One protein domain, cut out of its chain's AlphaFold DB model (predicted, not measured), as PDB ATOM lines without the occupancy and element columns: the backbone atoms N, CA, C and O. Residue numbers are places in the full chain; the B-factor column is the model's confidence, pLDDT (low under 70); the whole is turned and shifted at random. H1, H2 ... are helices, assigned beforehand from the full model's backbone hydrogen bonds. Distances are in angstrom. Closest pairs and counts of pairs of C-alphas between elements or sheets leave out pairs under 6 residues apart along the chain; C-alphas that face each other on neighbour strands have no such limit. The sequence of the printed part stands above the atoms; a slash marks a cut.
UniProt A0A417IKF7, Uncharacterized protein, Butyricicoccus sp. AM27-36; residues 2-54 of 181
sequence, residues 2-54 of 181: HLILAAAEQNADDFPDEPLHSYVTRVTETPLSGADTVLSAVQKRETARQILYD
ATOM      1  N   HIS A   2      50.632  44.774 -19.843       89.25
ATOM      2  CA  HIS A   2      50.735  45.944 -18.948       89.25
ATOM      3  C   HIS A   2      49.859  47.144 -19.385       89.25
ATOM      4  O   HIS A   2      49.093  47.667 -18.587       89.25
ATOM      5  N   LEU A   3      49.859  47.503 -20.677       88.31
ATOM      6  CA  LEU A   3      48.986  48.556 -21.232       88.31
ATOM      7  C   LEU A   3      47.480  48.329 -20.998       88.31
ATOM      8  O   LEU A   3      46.740  49.292 -20.829       88.31
ATOM      9  N   ILE A   4      47.020  47.073 -20.997       90.62
ATOM     10  CA  ILE A   4      45.604  46.724 -20.796       90.62
ATOM     11  C   ILE A   4      45.227  46.863 -19.321       90.62
ATOM     12  O   ILE A   4      44.194  47.454 -19.019       90.62
ATOM     13  N   LEU A   5      46.093  46.385 -18.423       89.75
ATOM     14  CA  LEU A   5      45.932  46.537 -16.973       89.75
ATOM     15  C   LEU A   5      45.908  48.025 -16.587       89.75
ATOM     16  O   LEU A   5      44.970  48.488 -15.947       89.75
ATOM     17  N   ALA A   6      46.840  48.813 -17.130       88.00
ATOM     18  CA  ALA A   6      46.898  50.261 -16.935       88.00
ATOM     19  C   ALA A   6      45.739  51.039 -17.595       88.00
ATOM     20  O   ALA A   6      45.523  52.205 -17.270       88.00
ATOM     21  N   ALA A   7      45.018  50.444 -18.550       89.69
ATOM     22  CA  ALA A   7      43.807  51.020 -19.147       89.69
ATOM     23  C   ALA A   7      42.527  50.661 -18.375       89.69
ATOM     24  O   ALA A   7      41.480  51.272 -18.601       89.69
ATOM     25  N   ALA A   8      42.595  49.626 -17.540       88.56
ATOM     26  CA  ALA A   8      41.536  49.198 -16.637       88.56
ATOM     27  C   ALA A   8      41.752  49.698 -15.199       88.56
ATOM     28  O   ALA A   8      40.889  49.457 -14.366       88.56
ATOM     29  N   GLU A   9      42.876  50.378 -14.932       85.50
ATOM     30  CA  GLU A   9      43.315  50.800 -13.591       85.50
ATOM     31  C   GLU A   9      43.432  49.623 -12.609       85.50
ATOM     32  O   GLU A   9      43.204  49.775 -11.415       85.50
ATOM     33  N   GLN A  10      43.798  48.447 -13.133       86.81
ATOM     34  CA  GLN A  10      43.905  47.209 -12.366       86.81
ATOM     35  C   GLN A  10      45.350  46.907 -11.972       86.81
ATOM     36  O   GLN A  10      46.250  46.938 -12.817       86.81
ATOM     37  N   ASN A  11      45.536  46.534 -10.711       87.06
ATOM     38  CA  ASN A  11      46.807  46.159 -10.102       87.06
ATOM     39  C   ASN A  11      46.754  44.720  -9.569       87.06
ATOM     40  O   ASN A  11      45.734  44.043  -9.657       87.06
ATOM     41  N   ALA A  12      47.864  44.235  -9.008       86.75
ATOM     42  CA  ALA A  12      47.941  42.879  -8.466       86.75
ATOM     43  C   ALA A  12      46.903  42.624  -7.352       86.75
ATOM     44  O   ALA A  12      46.360  41.525  -7.268       86.75
ATOM     45  N   ASP A  13      46.572  43.643  -6.554       87.94
ATOM     46  CA  ASP A  13      45.598  43.551  -5.454       87.94
ATOM     47  C   ASP A  13      44.159  43.279  -5.931       87.94
ATOM     48  O   ASP A  13      43.358  42.724  -5.181       87.94
ATOM     49  N   ASP A  14      43.843  43.594  -7.192       87.62
ATOM     50  CA  ASP A  14      42.538  43.299  -7.802       87.62
ATOM     51  C   ASP A  14      42.387  41.816  -8.189       87.62
ATOM     52  O   ASP A  14      41.299  41.367  -8.557       87.62
ATOM     53  N   PHE A  15      43.472  41.039  -8.096       88.00
ATOM     54  CA  PHE A  15      43.513  39.615  -8.411       88.00
ATOM     55  C   PHE A  15      43.959  38.821  -7.172       88.00
ATOM     56  O   PHE A  15      45.155  38.601  -6.986       88.00
ATOM     57  N   PRO A  16      43.021  38.356  -6.323       81.56
ATOM     58  CA  PRO A  16      43.352  37.614  -5.103       81.56
ATOM     59  C   PRO A  16      43.884  36.193  -5.367       81.56
ATOM     60  O   PRO A  16      44.437  35.566  -4.465       81.56
ATOM     61  N   ASP A  17      43.736  35.679  -6.592       89.31
ATOM     62  CA  ASP A  17      44.267  34.378  -6.999       89.31
ATOM     63  C   ASP A  17      45.800  34.420  -7.118       89.31
ATOM     64  O   ASP A  17      46.342  35.090  -7.996       89.31
ATOM     65  N   GLU A  18      46.502  33.638  -6.292       87.00
ATOM     66  CA  GLU A  18      47.975  33.595  -6.201       87.00
ATOM     67  C   GLU A  18      48.725  33.542  -7.560       87.00
ATOM     68  O   GLU A  18      49.650  34.340  -7.761       87.00
ATOM     69  N   PRO A  19      48.356  32.686  -8.542       89.62
ATOM     70  CA  PRO A  19      49.052  32.658  -9.831       89.62
ATOM     71  C   PRO A  19      48.814  33.914 -10.685       89.62
ATOM     72  O   PRO A  19      49.722  34.359 -11.391       89.62
ATOM     73  N   LEU A  20      47.616  34.502 -10.622       87.00
ATOM     74  CA  LEU A  20      47.278  35.731 -11.344       87.00
ATOM     75  C   LEU A  20      47.917  36.951 -10.683       87.00
ATOM     76  O   LEU A  20      48.491  37.776 -11.391       87.00
ATOM     77  N   HIS A  21      47.903  37.011  -9.353       91.25
ATOM     78  CA  HIS A  21      48.594  38.027  -8.568       91.25
ATOM     79  C   HIS A  21      50.082  38.079  -8.940       91.25
ATOM     80  O   HIS A  21      50.586  39.116  -9.363       91.25
ATOM     81  N   SER A  22      50.771  36.931  -8.897       91.44
ATOM     82  CA  SER A  22      52.198  36.836  -9.238       91.44
ATOM     83  C   SER A  22      52.497  37.250 -10.683       91.44
ATOM     84  O   SER A  22      53.487  37.938 -10.952       91.44
ATOM     85  N   TYR A  23      51.636  36.856 -11.627       90.56
ATOM     86  CA  TYR A  23      51.772  37.245 -13.027       90.56
ATOM     87  C   TYR A  23      51.612  38.757 -13.220       90.56
ATOM     88  O   TYR A  23      52.448  39.378 -13.879       90.56
ATOM     89  N   VAL A  24      50.565  39.352 -12.640       90.62
ATOM     90  CA  VAL A  24      50.287  40.788 -12.753       90.62
ATOM     91  C   VAL A  24      51.426  41.595 -12.145       90.62
ATOM     92  O   VAL A  24      51.931  42.484 -12.828       90.62
ATOM     93  N   THR A  25      51.923  41.213 -10.963       91.50
ATOM     94  CA  THR A  25      53.089  41.841 -10.325       91.50
ATOM     95  C   THR A  25      54.283  41.906 -11.280       91.50
ATOM     96  O   THR A  25      54.768  42.999 -11.576       91.50
ATOM     97  N   ARG A  26      54.690  40.776 -11.877       91.62
ATOM     98  CA  ARG A  26      55.816  40.733 -12.834       91.62
ATOM     99  C   ARG A  26      55.586  41.567 -14.089       91.62
ATOM    100  O   ARG A  26      56.514  42.167 -14.626       91.62
ATOM    101  N   VAL A  27      54.357  41.586 -14.600       89.19
ATOM    102  CA  VAL A  27      54.015  42.381 -15.786       89.19
ATOM    103  C   VAL A  27      54.089  43.877 -15.479       89.19
ATOM    104  O   VAL A  27      54.519  44.646 -16.339       89.19
ATOM    105  N   THR A  28      53.699  44.283 -14.268       88.25
ATOM    106  CA  THR A  28      53.738  45.680 -13.817       88.25
ATOM    107  C   THR A  28      55.122  46.148 -13.358       88.25
ATOM    108  O   THR A  28      55.393  47.344 -13.406       88.25
ATOM    109  N   GLU A  29      56.030  45.232 -12.993       89.12
ATOM    110  CA  GLU A  29      57.435  45.543 -12.662       89.12
ATOM    111  C   GLU A  29      58.195  46.185 -13.831       89.12
ATOM    112  O   GLU A  29      59.128  46.958 -13.620       89.12
ATOM    113  N   THR A  30      57.807  45.879 -15.073       86.25
ATOM    114  CA  THR A  30      58.415  46.493 -16.257       86.25
ATOM    115  C   THR A  30      57.744  47.840 -16.528       86.25
ATOM    116  O   THR A  30      56.582  47.845 -16.941       86.25
ATOM    117  N   PRO A  31      58.430  48.983 -16.344       83.25
ATOM    118  CA  PRO A  31      57.803  50.289 -16.498       83.25
ATOM    119  C   PRO A  31      57.341  50.518 -17.940       83.25
ATOM    120  O   PRO A  31      58.029  50.164 -18.901       83.25
ATOM    121  N   LEU A  32      56.168  51.133 -18.087       84.25
ATOM    122  CA  LEU A  32      55.684  51.616 -19.379       84.25
ATOM    123  C   LEU A  32      56.608  52.724 -19.900       84.25
ATOM    124  O   LEU A  32      57.158  53.508 -19.124       84.25
ATOM    125  N   SER A  33      56.747  52.813 -21.222       85.31
ATOM    126  CA  SER A  33      57.465  53.921 -21.849       85.31
ATOM    127  C   SER A  33      56.802  55.255 -21.492       85.31
ATOM    128  O   SER A  33      55.583  55.330 -21.349       85.31
ATOM    129  N   GLY A  34      57.583  56.336 -21.407       81.94
ATOM    130  CA  GLY A  34      57.051  57.672 -21.113       81.94
ATOM    131  C   GLY A  34      56.001  58.160 -22.121       81.94
ATOM    132  O   GLY A  34      55.159  58.979 -21.775       81.94
ATOM    133  N   ALA A  35      56.008  57.634 -23.351       83.31
ATOM    134  CA  ALA A  35      54.966  57.901 -24.343       83.31
ATOM    135  C   ALA A  35      53.652  57.148 -24.051       83.31
ATOM    136  O   ALA A  35      52.575  57.644 -24.366       83.31
ATOM    137  N   ASP A  36      53.739  55.977 -23.420       84.62
ATOM    138  CA  ASP A  36      52.619  55.069 -23.165       84.62
ATOM    139  C   ASP A  36      51.878  55.386 -21.858       84.62
ATOM    140  O   ASP A  36      50.689  55.087 -21.711       84.62
ATOM    141  N   THR A  37      52.564  56.010 -20.897       82.25
ATOM    142  CA  THR A  37      51.983  56.409 -19.606       82.25
ATOM    143  C   THR A  37      50.931  57.507 -19.755       82.25
ATOM    144  O   THR A  37      49.929  57.484 -19.041       82.25
ATOM    145  N   VAL A  38      51.127  58.424 -20.711       89.06
ATOM    146  CA  VAL A  38      50.284  59.614 -20.947       89.06
ATOM    147  C   VAL A  38      49.047  59.304 -21.811       89.06
ATOM    148  O   VAL A  38      48.138  60.124 -21.923       89.06
ATOM    149  N   LEU A  39      48.973  58.112 -22.413       88.62
ATOM    150  CA  LEU A  39      47.850  57.711 -23.263       88.62
ATOM    151  C   LEU A  39      46.542  57.568 -22.469       88.62
ATOM    152  O   LEU A  39      46.515  57.042 -21.353       88.62
ATOM    153  N   SER A  40      45.422  57.950 -23.090       91.06
ATOM    154  CA  SER A  40      44.087  57.668 -22.544       91.06
ATOM    155  C   SER A  40      43.798  56.161 -22.505       91.06
ATOM    156  O   SER A  40      44.375  55.379 -23.261       91.06
ATOM    157  N   ALA A  41      42.844  55.731 -21.677       88.62
ATOM    158  CA  ALA A  41      42.469  54.318 -21.556       88.62
ATOM    159  C   ALA A  41      42.017  53.674 -22.887       88.62
ATOM    160  O   ALA A  41      42.220  52.479 -23.104       88.62
ATOM    161  N   VAL A  42      41.408  54.445 -23.793       90.06
ATOM    162  CA  VAL A  42      41.022  53.962 -25.132       90.06
ATOM    163  C   VAL A  42      42.258  53.793 -26.016       90.06
ATOM    164  O   VAL A  42      42.424  52.752 -26.647       90.06
ATOM    165  N   GLN A  43      43.168  54.769 -26.000       91.12
ATOM    166  CA  GLN A  43      44.416  54.709 -26.764       91.12
ATOM    167  C   GLN A  43      45.337  53.592 -26.271       91.12
ATOM    168  O   GLN A  43      45.875  52.867 -27.093       91.12
ATOM    169  N   LYS A  44      45.458  53.370 -24.957       90.88
ATOM    170  CA  LYS A  44      46.242  52.255 -24.396       90.88
ATOM    171  C   LYS A  44      45.768  50.892 -24.913       90.88
ATOM    172  O   LYS A  44      46.594  50.040 -25.240       90.88
ATOM    173  N   ARG A  45      44.448  50.686 -25.024       89.88
ATOM    174  CA  ARG A  45      43.869  49.456 -25.597       89.88
ATOM    175  C   ARG A  45      44.165  49.329 -27.088       89.88
ATOM    176  O   ARG A  45      44.520  48.243 -27.540       89.88
ATOM    177  N   GLU A  46      44.053  50.425 -27.830       91.44
ATOM    178  CA  GLU A  46      44.349  50.442 -29.262       91.44
ATOM    179  C   GLU A  46      45.835  50.183 -29.543       91.44
ATOM    180  O   GLU A  46      46.163  49.327 -30.360       91.44
ATOM    181  N   THR A  47      46.738  50.829 -28.805       90.00
ATOM    182  CA  THR A  47      48.186  50.606 -28.885       90.00
ATOM    183  C   THR A  47      48.545  49.168 -28.523       90.00
ATOM    184  O   THR A  47      49.306  48.523 -29.236       90.00
ATOM    185  N   ALA A  48      47.953  48.607 -27.462       90.06
ATOM    186  CA  ALA A  48      48.166  47.206 -27.104       90.06
ATOM    187  C   ALA A  48      47.715  46.241 -28.213       90.06
ATOM    188  O   ALA A  48      48.373  45.228 -28.451       90.06
ATOM    189  N   ARG A  49      46.612  46.560 -28.902       89.50
ATOM    190  CA  ARG A  49      46.146  45.806 -30.069       89.50
ATOM    191  C   ARG A  49      47.128  45.932 -31.230       89.50
ATOM    192  O   ARG A  49      47.469  44.919 -31.824       89.50
ATOM    193  N   GLN A  50      47.599  47.139 -31.533       90.69
ATOM    194  CA  GLN A  50      48.571  47.364 -32.603       90.69
ATOM    195  C   GLN A  50      49.872  46.602 -32.357       90.69
ATOM    196  O   GLN A  50      50.303  45.887 -33.248       90.69
ATOM    197  N   ILE A  51      50.422  46.651 -31.141       88.50
ATOM    198  CA  ILE A  51      51.640  45.909 -30.773       88.50
ATOM    199  C   ILE A  51      51.468  44.397 -30.985       88.50
ATOM    200  O   ILE A  51      52.407  43.723 -31.382       88.50
ATOM    201  N   LEU A  52      50.278  43.840 -30.734       87.06
ATOM    202  CA  LEU A  52      50.034  42.403 -30.909       87.06
ATOM    203  C   LEU A  52      49.941  41.976 -32.384       87.06
ATOM    204  O   LEU A  52      50.139  40.805 -32.691       87.06
ATOM    205  N   TYR A  53      49.612  42.901 -33.287       87.88
ATOM    206  CA  TYR A  53      49.377  42.612 -34.705       87.88
ATOM    207  C   TYR A  53      50.339  43.345 -35.643       87.88
ATOM    208  O   TYR A  53      50.130  43.349 -36.858       87.88
ATOM    209  N   ASP A  54      51.377  43.984 -35.109       92.69
ATOM    210  CA  ASP A  54      52.363  44.662 -35.933       92.69
ATOM    211  C   ASP A  54      53.360  43.672 -36.562       92.69
ATOM    212  O   ASP A  54      53.495  42.500 -36.191       92.69
TER     213      ASP A  54
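What this domain is: This is residues 2 to 54 of the 181 residues of an uncharacterized protein of Butyricicoccus sp. AM27-36 (UniProt A0A417IKF7). Two helices, H1 and H4, lie side by side and run opposite ways, while H2 sits off on the other side of H1, out of reach of H4. The chain makes an open loop, from H1 out through residues 9 to 17 to H2 and back through the short H3 to H4. The printed part has 53 residues with four named helices in the order H1, H2, H3, H4 and no named strand; the class is all helix. It is only just compact, close to loose, with a radius of gyration of the C-alphas of 11.6 A and spans of 31 by 22 by 18 A.

Where its parts are: H1, residues 2 to 8, begins with C-alpha 2 at (50.735, 45.944, -18.948) and is 10.0 A long from first to last C-alpha. H2, residues 18 to 29, measures 16.6 A and begins with C-alpha 18 at (47.975, 33.595, -6.201). H3, residues 34 to 37, measures 5.4 A. H4, residues 41 to 53, is the longest helix at 18.9 A and ends with C-alpha 53 at (49.377, 42.612, -34.705).

How they stand to each other: H1 and H4 touch, and their closest C-alphas, those of Ala 7 and Ala 41, are 4.3 A apart. They run opposite ways at a shallow tilt of 33 degrees, only just short of steep. H1 and H2 are close but not clearly touching, with the C-alphas of His 2 and Val 27 closest at 5.8 A; their lines are only just about perpendicular, at 73 degrees. H3 is close to H4 but not clearly touching it, the closest C-alphas being those of Asp 36 and Lys 44, 7.1 A apart. H2 is apart from H3 and from H4. In H1, H2 and H4 every O i to N i+4 pair is within hydrogen-bond range, and H3 is too short for such a pair.

The domain as a whole: The two C-alphas farthest apart, those of Pro 16 and Asp 54, are 32.9 A apart. The printed part has no cut; the links H2 to H3 and H3 to H4 are tight, and H1 to H2 is short. The mean pLDDT of the printed part is 88.3, and no printed residue is under 70.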